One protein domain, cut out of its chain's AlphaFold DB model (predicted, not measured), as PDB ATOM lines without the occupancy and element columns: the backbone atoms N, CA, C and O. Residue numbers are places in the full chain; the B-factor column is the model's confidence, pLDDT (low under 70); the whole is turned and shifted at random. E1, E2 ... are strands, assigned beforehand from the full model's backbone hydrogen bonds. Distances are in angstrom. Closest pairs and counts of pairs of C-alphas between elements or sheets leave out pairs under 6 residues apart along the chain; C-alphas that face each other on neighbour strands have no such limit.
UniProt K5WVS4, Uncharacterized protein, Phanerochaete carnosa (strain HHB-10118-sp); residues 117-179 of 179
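Overview. This is residues 117 to 179 of the 179 residues of an uncharacterized protein of Phanerochaete carnosa (strain HHB-10118-sp) (UniProt K5WVS4). A single strongly twisted sheet of five strands, E1 to E5, winds back and forth as one ribbon-like wall, with no helix over it. The hairpin of E3 and E4 makes one end of the long axis, and the start of the printed part with E1 lies toward the other. The 63 printed residues hold no named helix and five named strands, a meander in the order E1, E2, E3, E4, E5, each strand the antiparallel neighbour of the one before. The class is all strand; the whole is only just loose, close to compact, with a radius of gyration of the C-alphas of 13.0 A, and elongated, spanning 42 by 22 by 21 A.

Along the chain. E1, residues 119 to 127, begins with C-alpha 119 at (179.598, 154.299, 197.034) and is 24.5 A long. E2 is residues 130 to 135, 16.8 A, and E3 residues 146 to 153, 22.2 A. E4, residues 156 to 166, is the longest strand by residues at 27.0 A and bends by 64 degrees at residue 159. E5, residues 174 to 178, 11.2 A, ends with C-alpha 178 at (171.115, 146.764, 218.590).

Arrangement. The hairpin E1 and E2 is antiparallel at 156 degrees, with N 124 and O 132 2.8 A apart. In the hairpin E2 and E3, at 163 degrees, N 131 and O 148 are 2.8 A apart. In the hairpin E3 and E4, also at 163 degrees, N 149 and O 163 are 2.9 A apart. In the hairpin E4 and E5, at 150 degrees, N 164 and O 176 are 2.8 A apart. These N and O pairs are within hydrogen-bond range. E1 and E5 are the edge strands and are apart. From edge to edge the strands' lines turn by 77 degrees.

Size, cuts and confidence. The two C-alphas farthest apart, those of Val 117 and Trp 155, are 44.8 A from each other. The printed part has no cut and ends at Glu 179, the chain's last residue. No link is long; E1 to E2 and E3 to E4 are tight. Residues 137 to 144, in the short link from E2 to E3, have pLDDT under 70; the mean of the printed part is 85.5.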
ATOM      1  N   VAL A 117     185.073 158.291 197.609       81.56
ATOM      2  CA  VAL A 117     184.275 158.244 196.382       81.56
ATOM      3  C   VAL A 117     182.846 157.874 196.764       81.56
ATOM      4  O   VAL A 117     182.636 157.153 197.739       81.56
ATOM      5  N   ALA A 118     181.860 158.361 196.007       81.06
ATOM      6  CA  ALA A 118     180.478 157.935 196.184       81.06
ATOM      7  C   ALA A 118     180.374 156.411 196.034       81.06
ATOM      8  O   ALA A 118     180.776 155.858 195.011       81.06
ATOM      9  N   VAL A 119     179.836 155.745 197.055       82.06
ATOM     10  CA  VAL A 119     179.598 154.299 197.034       82.06
ATOM     11  C   VAL A 119     178.104 154.071 197.167       82.06
ATOM     12  O   VAL A 119     177.464 154.535 198.119       82.06
ATOM     13  N   THR A 120     177.542 153.358 196.199       86.25
ATOM     14  CA  THR A 120     176.199 152.808 196.327       86.25
ATOM     15  C   THR A 120     176.297 151.462 197.011       86.25
ATOM     16  O   THR A 120     177.169 150.656 196.697       86.25
ATOM     17  N   TYR A 121     175.392 151.216 197.942       88.06
ATOM     18  CA  TYR A 121     175.244 149.932 198.590       88.06
ATOM     19  C   TYR A 121     173.880 149.338 198.258       88.06
ATOM     20  O   TYR A 121     172.865 150.045 198.220       88.06
ATOM     21  N   SER A 122     173.861 148.027 198.060       89.19
ATOM     22  CA  SER A 122     172.653 147.234 197.881       89.19
ATOM     23  C   SER A 122     172.470 146.278 199.054       89.19
ATOM     24  O   SER A 122     173.432 145.753 199.623       89.19
ATOM     25  N   PHE A 123     171.210 146.061 199.428       90.75
ATOM     26  CA  PHE A 123     170.843 145.054 200.412       90.75
ATOM     27  C   PHE A 123     170.321 143.818 199.694       90.75
ATOM     28  O   PHE A 123     169.290 143.869 199.028       90.75
ATOM     29  N   VAL A 124     171.006 142.697 199.881       90.56
ATOM     30  CA  VAL A 124     170.607 141.406 199.326       90.56
ATOM     31  C   VAL A 124     170.064 140.549 200.456       90.56
ATOM     32  O   VAL A 124     170.764 140.261 201.424       90.56
ATOM     33  N   ARG A 125     168.802 140.132 200.364       92.25
ATOM     34  CA  ARG A 125     168.211 139.238 201.364       92.25
ATOM     35  C   ARG A 125     168.773 137.826 201.204       92.25
ATOM     36  O   ARG A 125     168.652 137.238 200.134       92.25
ATOM     37  N   CYS A 126     169.320 137.268 202.280       88.69
ATOM     38  CA  CYS A 126     169.901 135.919 202.287       88.69
ATOM     39  C   CYS A 126     169.031 134.920 203.047       88.69
ATOM     40  O   CYS A 126     169.023 133.735 202.730       88.69
ATOM     41  N   SER A 127     168.266 135.396 204.030       91.94
ATOM     42  CA  SER A 127     167.301 134.585 204.767       91.94
ATOM     43  C   SER A 127     166.096 135.436 205.190       91.94
ATOM     44  O   SER A 127     166.062 136.648 204.951       91.94
ATOM     45  N   PRO A 128     165.059 134.853 205.816       92.62
ATOM     46  CA  PRO A 128     163.961 135.640 206.363       92.62
ATOM     47  C   PRO A 128     164.361 136.650 207.433       92.62
ATOM     48  O   PRO A 128     163.673 137.653 207.588       92.62
ATOM     49  N   PHE A 129     165.479 136.399 208.105       93.38
ATOM     50  CA  PHE A 129     165.970 137.206 209.211       93.38
ATOM     51  C   PHE A 129     167.369 137.764 208.950       93.38
ATOM     52  O   PHE A 129     167.981 138.287 209.872       93.38
ATOM     53  N   ALA A 130     167.891 137.651 207.725       92.81
ATOM     54  CA  ALA A 130     169.236 138.101 207.398       92.81
ATOM     55  C   ALA A 130     169.340 138.736 206.008       92.81
ATOM     56  O   ALA A 130     168.719 138.294 205.033       92.81
ATOM     57  N   MET A 131     170.175 139.766 205.927       93.56
ATOM     58  CA  MET A 131     170.507 140.513 204.722       93.56
ATOM     59  C   MET A 131     172.012 140.764 204.666       93.56
ATOM     60  O   MET A 131     172.660 140.950 205.691       93.56
ATOM     61  N   MET A 132     172.561 140.828 203.463       91.25
ATOM     62  CA  MET A 132     173.918 141.286 203.206       91.25
ATOM     63  C   MET A 132     173.900 142.706 202.660       91.25
ATOM     64  O   MET A 132     173.077 143.035 201.808       91.25
ATOM     65  N   LEU A 133     174.835 143.525 203.127       90.25
ATOM     66  CA  LEU A 133     175.137 144.835 202.576       90.25
ATOM     67  C   LEU A 133     176.352 144.714 201.654       90.25
ATOM     68  O   LEU A 133     177.469 144.448 202.116       90.25
ATOM     69  N   CYS A 134     176.129 144.917 200.363       88.31
ATOM     70  CA  CYS A 134     177.147 144.795 199.327       88.31
ATOM     71  C   CYS A 134     177.405 146.168 198.692       88.31
ATOM     72  O   CYS A 134     176.445 146.883 198.400       88.31
ATOM     73  N   PRO A 135     178.664 146.569 198.466       86.06
ATOM     74  CA  PRO A 135     178.956 147.747 197.667       86.06
ATOM     75  C   PRO A 135     178.734 147.429 196.180       86.06
ATOM     76  O   PRO A 135     179.107 146.366 195.679       86.06
ATOM     77  N   GLU A 136     178.126 148.358 195.458       79.50
ATOM     78  CA  GLU A 136     177.951 148.266 194.014       79.50
ATOM     79  C   GLU A 136     179.322 148.395 193.326       79.50
ATOM     80  O   GLU A 136     180.102 149.295 193.632       79.50
ATOM     81  N   GLY A 137     179.642 147.474 192.413       69.94
ATOM     82  CA  GLY A 137     180.899 147.498 191.652       69.94
ATOM     83  C   GLY A 137     182.068 146.702 192.247       69.94
ATOM     84  O   GLY A 137     183.117 146.621 191.610       69.94
ATOM     85  N   SER A 138     181.920 146.053 193.406       61.81
ATOM     86  CA  SER A 138     182.921 145.083 193.871       61.81
ATOM     87  C   SER A 138     182.721 143.738 193.162       61.81
ATOM     88  O   SER A 138     181.864 142.951 193.550       61.81
ATOM     89  N   SER A 139     183.510 143.469 192.120       52.88
ATOM     90  CA  SER A 139     183.549 142.176 191.411       52.88
ATOM     91  C   SER A 139     184.347 141.092 192.150       52.88
ATOM     92  O   SER A 139     184.581 140.012 191.615       52.88
ATOM     93  N   THR A 140     184.793 141.367 193.377       54.03
ATOM     94  CA  THR A 140     185.504 140.399 194.210       54.03
ATOM     95  C   THR A 140     184.484 139.535 194.939       54.03
ATOM     96  O   THR A 140     183.863 139.965 195.910       54.03
ATOM     97  N   GLU A 141     184.290 138.315 194.443       50.62
ATOM     98  CA  GLU A 141     183.482 137.284 195.093       50.62
ATOM     99  C   GLU A 141     183.892 137.162 196.575       50.62
ATOM    100  O   GLU A 141     185.033 136.831 196.891       50.62
ATOM    101  N   GLY A 142     182.980 137.517 197.489       51.25
ATOM    102  CA  GLY A 142     183.228 137.572 198.940       51.25
ATOM    103  C   GLY A 142     183.153 138.968 199.577       51.25
ATOM    104  O   GLY A 142     183.281 139.089 200.794       51.25
ATOM    105  N   SER A 143     182.901 140.024 198.801       54.41
ATOM    106  CA  SER A 143     182.876 141.420 199.268       54.41
ATOM    107  C   SER A 143     181.583 141.875 199.963       54.41
ATOM    108  O   SER A 143     181.351 143.081 200.079       54.41
ATOM    109  N   GLY A 144     180.732 140.954 200.432       61.28
ATOM    110  CA  GLY A 144     179.661 141.330 201.356       61.28
ATOM    111  C   GLY A 144     180.313 142.025 202.546       61.28
ATOM    112  O   GLY A 144     181.043 141.393 203.306       61.28
ATOM    113  N   LEU A 145     180.149 143.343 202.657       79.62
ATOM    114  CA  LEU A 145     180.861 144.116 203.672       79.62
ATOM    115  C   LEU A 145     180.301 143.777 205.039       79.62
ATOM    116  O   LEU A 145     181.060 143.616 206.000       79.62
ATOM    117  N   TYR A 146     178.976 143.636 205.092       91.44
ATOM    118  CA  TYR A 146     178.273 143.393 206.331       91.44
ATOM    119  C   TYR A 146     177.144 142.384 206.169       91.44
ATOM    120  O   TYR A 146     176.303 142.508 205.282       91.44
ATOM    121  N   HIS A 147     177.101 141.424 207.082       93.25
ATOM    122  CA  HIS A 147     175.990 140.510 207.273       93.25
ATOM    123  C   HIS A 147     175.137 141.018 208.435       93.25
ATOM    124  O   HIS A 147     175.607 141.126 209.569       93.25
ATOM    125  N   ILE A 148     173.888 141.355 208.149       94.69
ATOM    126  CA  ILE A 148     172.928 141.919 209.092       94.69
ATOM    127  C   ILE A 148     171.893 140.843 209.381       94.69
ATOM    128  O   ILE A 148     171.211 140.391 208.465       94.69
ATOM    129  N   SER A 149     171.754 140.445 210.640       94.75
ATOM    130  CA  SER A 149     170.784 139.433 211.062       94.75
ATOM    131  C   SER A 149     169.960 139.892 212.254       94.75
ATOM    132  O   SER A 149     170.450 140.631 213.103       94.75
ATOM    133  N   VAL A 150     168.716 139.431 212.319       95.00
ATOM    134  CA  VAL A 150     167.769 139.712 213.398       95.00
ATOM    135  C   VAL A 150     167.503 138.421 214.164       95.00
ATOM    136  O   VAL A 150     166.951 137.465 213.625       95.00
ATOM    137  N   GLY A 151     167.910 138.389 215.427       92.62
ATOM    138  CA  GLY A 151     167.569 137.334 216.373       92.62
ATOM    139  C   GLY A 151     166.339 137.714 217.192       92.62
ATOM    140  O   GLY A 151     166.153 138.879 217.542       92.62
ATOM    141  N   VAL A 152     165.515 136.725 217.529       93.06
ATOM    142  CA  VAL A 152     164.387 136.887 218.457       93.06
ATOM    143  C   VAL A 152     164.673 136.062 219.703       93.06
ATOM    144  O   VAL A 152     165.033 134.885 219.596       93.06
ATOM    145  N   ASN A 153     164.509 136.654 220.885       87.88
ATOM    146  CA  ASN A 153     164.608 135.898 222.126       87.88
ATOM    147  C   ASN A 153     163.356 135.021 222.289       87.88
ATOM    148  O   ASN A 153     162.248 135.520 222.464       87.88
ATOM    149  N   VAL A 154     163.523 133.698 222.257       89.81
ATOM    150  CA  VAL A 154     162.400 132.747 222.359       89.81
ATOM    151  C   VAL A 154     161.682 132.796 223.710       89.81
ATOM    152  O   VAL A 154     160.511 132.438 223.794       89.81
ATOM    153  N   TRP A 155     162.361 133.268 224.757       92.38
ATOM    154  CA  TRP A 155     161.794 133.434 226.096       92.38
ATOM    155  C   TRP A 155     161.135 134.798 226.295       92.38
ATOM    156  O   TRP A 155     160.315 134.965 227.194       92.38
ATOM    157  N   MET A 156     161.474 135.769 225.448       93.88
ATOM    158  CA  MET A 156     160.901 137.109 225.455       93.88
ATOM    159  C   MET A 156     160.744 137.595 224.008       93.88
ATOM    160  O   MET A 156     161.587 138.345 223.526       93.88
ATOM    161  N   PRO A 157     159.674 137.195 223.292       89.31
ATOM    162  CA  PRO A 157     159.533 137.486 221.860       89.31
ATOM    163  C   PRO A 157     159.441 138.976 221.511       89.31
ATOM    164  O   PRO A 157     159.618 139.348 220.356       89.31
ATOM    165  N   SER A 158     159.160 139.829 222.502       91.69
ATOM    166  CA  SER A 158     159.207 141.287 222.362       91.69
ATOM    167  C   SER A 158     160.631 141.841 222.264       91.69
ATOM    168  O   SER A 158     160.794 142.985 221.859       91.69
ATOM    169  N   MET A 159     161.643 141.060 222.650       90.94
ATOM    170  CA  MET A 159     163.053 141.428 222.585       90.94
ATOM    171  C   MET A 159     163.648 140.919 221.268       90.94
ATOM    172  O   MET A 159     163.748 139.707 221.028       90.94
ATOM    173  N   THR A 160     164.054 141.856 220.414       92.12
ATOM    174  CA  THR A 160     164.705 141.579 219.130       92.12
ATOM    175  C   THR A 160     166.117 142.123 219.145       92.12
ATOM    176  O   THR A 160     166.310 143.284 219.472       92.12
ATOM    177  N   VAL A 161     167.090 141.318 218.732       92.12
ATOM    178  CA  VAL A 161     168.488 141.749 218.654       92.12
ATOM    179  C   VAL A 161     168.908 141.790 217.194       92.12
ATOM    180  O   VAL A 161     168.939 140.761 216.518       92.12
ATOM    181  N   THR A 162     169.242 142.974 216.695       94.81
ATOM    182  CA  THR A 162     169.832 143.148 215.366       94.81
ATOM    183  C   THR A 162     171.347 143.146 215.489       94.81
ATOM    184  O   THR A 162     171.932 144.031 216.108       94.81
ATOM    185  N   THR A 163     172.002 142.174 214.869       94.06
ATOM    186  CA  THR A 163     173.461 142.049 214.862       94.06
ATOM    187  C   THR A 163     174.017 142.392 213.490       94.06
ATOM    188  O   THR A 163     173.532 141.878 212.479       94.06
ATOM    189  N   VAL A 164     175.080 143.189 213.455       93.88
ATOM    190  CA  VAL A 164     175.851 143.485 212.246       93.88
ATOM    191  C   VAL A 164     177.219 142.826 212.373       93.88
ATOM    192  O   VAL A 164     177.973 143.099 213.310       93.88
ATOM    193  N   ARG A 165     177.544 141.948 211.428       93.00
ATOM    194  CA  ARG A 165     178.826 141.243 211.326       93.00
ATOM    195  C   ARG A 165     179.590 141.730 210.112       93.00
ATOM    196  O   ARG A 165     178.977 142.066 209.106       93.00
ATOM    197  N   ARG A 166     180.917 141.744 210.185       90.44
ATOM    198  CA  ARG A 166     181.768 142.049 209.029       90.44
ATOM    199  C   ARG A 166     181.946 140.806 208.157       90.44
ATOM    200  O   ARG A 166     182.337 139.764 208.673       90.44
ATOM    201  N   GLY A 167     181.741 140.938 206.852       87.38
ATOM    202  CA  GLY A 167     181.857 139.848 205.881       87.38
ATOM    203  C   GLY A 167     180.509 139.367 205.341       87.38
ATOM    204  O   GLY A 167     179.445 139.846 205.732       87.38
ATOM    205  N   SER A 168     180.562 138.395 204.431       81.81
ATOM    206  CA  SER A 168     179.412 137.899 203.665       81.81
ATOM    207  C   SER A 168     178.594 136.809 204.370       81.81
ATOM    208  O   SER A 168     177.781 136.145 203.736       81.81
ATOM    209  N   GLY A 169     178.818 136.555 205.660       83.06
ATOM    210  CA  GLY A 169     178.159 135.451 206.355       83.06
ATOM    211  C   GLY A 169     178.181 135.559 207.875       83.06
ATOM    212  O   GLY A 169     178.727 136.495 208.459       83.06
ATOM    213  N   GLU A 170     177.591 134.556 208.519       85.12
ATOM    214  CA  GLU A 170     177.386 134.510 209.973       85.12
ATOM    215  C   GLU A 170     178.671 134.260 210.777       85.12
ATOM    216  O   GLU A 170     178.705 134.483 211.985       85.12
ATOM    217  N   THR A 171     179.748 133.833 210.118       87.88
ATOM    218  CA  THR A 171     181.044 133.540 210.748       87.88
ATOM    219  C   THR A 171     181.890 134.786 211.009       87.88
ATOM    220  O   THR A 171     182.882 134.714 211.734       87.88
ATOM    221  N   GLY A 172     181.506 135.934 210.448       87.00
ATOM    222  CA  GLY A 172     182.221 137.194 210.613       87.00
ATOM    223  C   GLY A 172     182.173 137.752 212.044       87.00
ATOM    224  O   GLY A 172     181.217 137.475 212.780       87.00
ATOM    225  N   PRO A 173     183.160 138.575 212.455       89.50
ATOM    226  CA  PRO A 173     183.144 139.234 213.758       89.50
ATOM    227  C   PRO A 173     181.971 140.219 213.857       89.50
ATOM    228  O   PRO A 173     181.664 140.929 212.894       89.50
ATOM    229  N   ILE A 174     181.321 140.266 215.024       91.81
ATOM    230  CA  ILE A 174     180.247 141.226 215.313       91.81
ATOM    231  C   ILE A 174     180.876 142.606 215.497       91.81
ATOM    232  O   ILE A 174     181.773 142.774 216.319       91.81
ATOM    233  N   ILE A 175     180.393 143.581 214.734       91.00
ATOM    234  CA  ILE A 175     180.854 144.973 214.799       91.00
ATOM    235  C   ILE A 175     179.825 145.903 215.441       91.00
ATOM    236  O   ILE A 175     180.186 146.975 215.915       91.00
ATOM    237  N   ALA A 176     178.552 145.505 215.457       89.25
ATOM    238  CA  ALA A 176     177.490 146.237 216.125       89.25
ATOM    239  C   ALA A 176     176.361 145.291 216.537       89.25
ATOM    240  O   ALA A 176     176.097 144.282 215.876       89.25
ATOM    241  N   SER A 177     175.681 145.649 217.620       91.56
ATOM    242  CA  SER A 177     174.474 144.991 218.105       91.56
ATOM    243  C   SER A 177     173.488 146.059 218.561       91.56
ATOM    244  O   SER A 177     173.899 147.043 219.174       91.56
ATOM    245  N   LEU A 178     172.213 145.873 218.236       90.06
ATOM    246  CA  LEU A 178     171.115 146.764 218.590       90.06
ATOM    247  C   LEU A 178     169.999 145.922 219.217       90.06
ATOM    248  O   LEU A 178     169.677 144.866 218.675       90.06
ATOM    249  N   GLU A 179     169.441 146.387 220.330       85.38
ATOM    250  CA  GLU A 179     168.332 145.769 221.077       85.38
ATOM    251  C   GLU A 179     167.127 146.714 221.109       85.38
ATOM    252  O   GLU A 179     167.359 147.940 221.240       85.38
TER     253      GLU A 179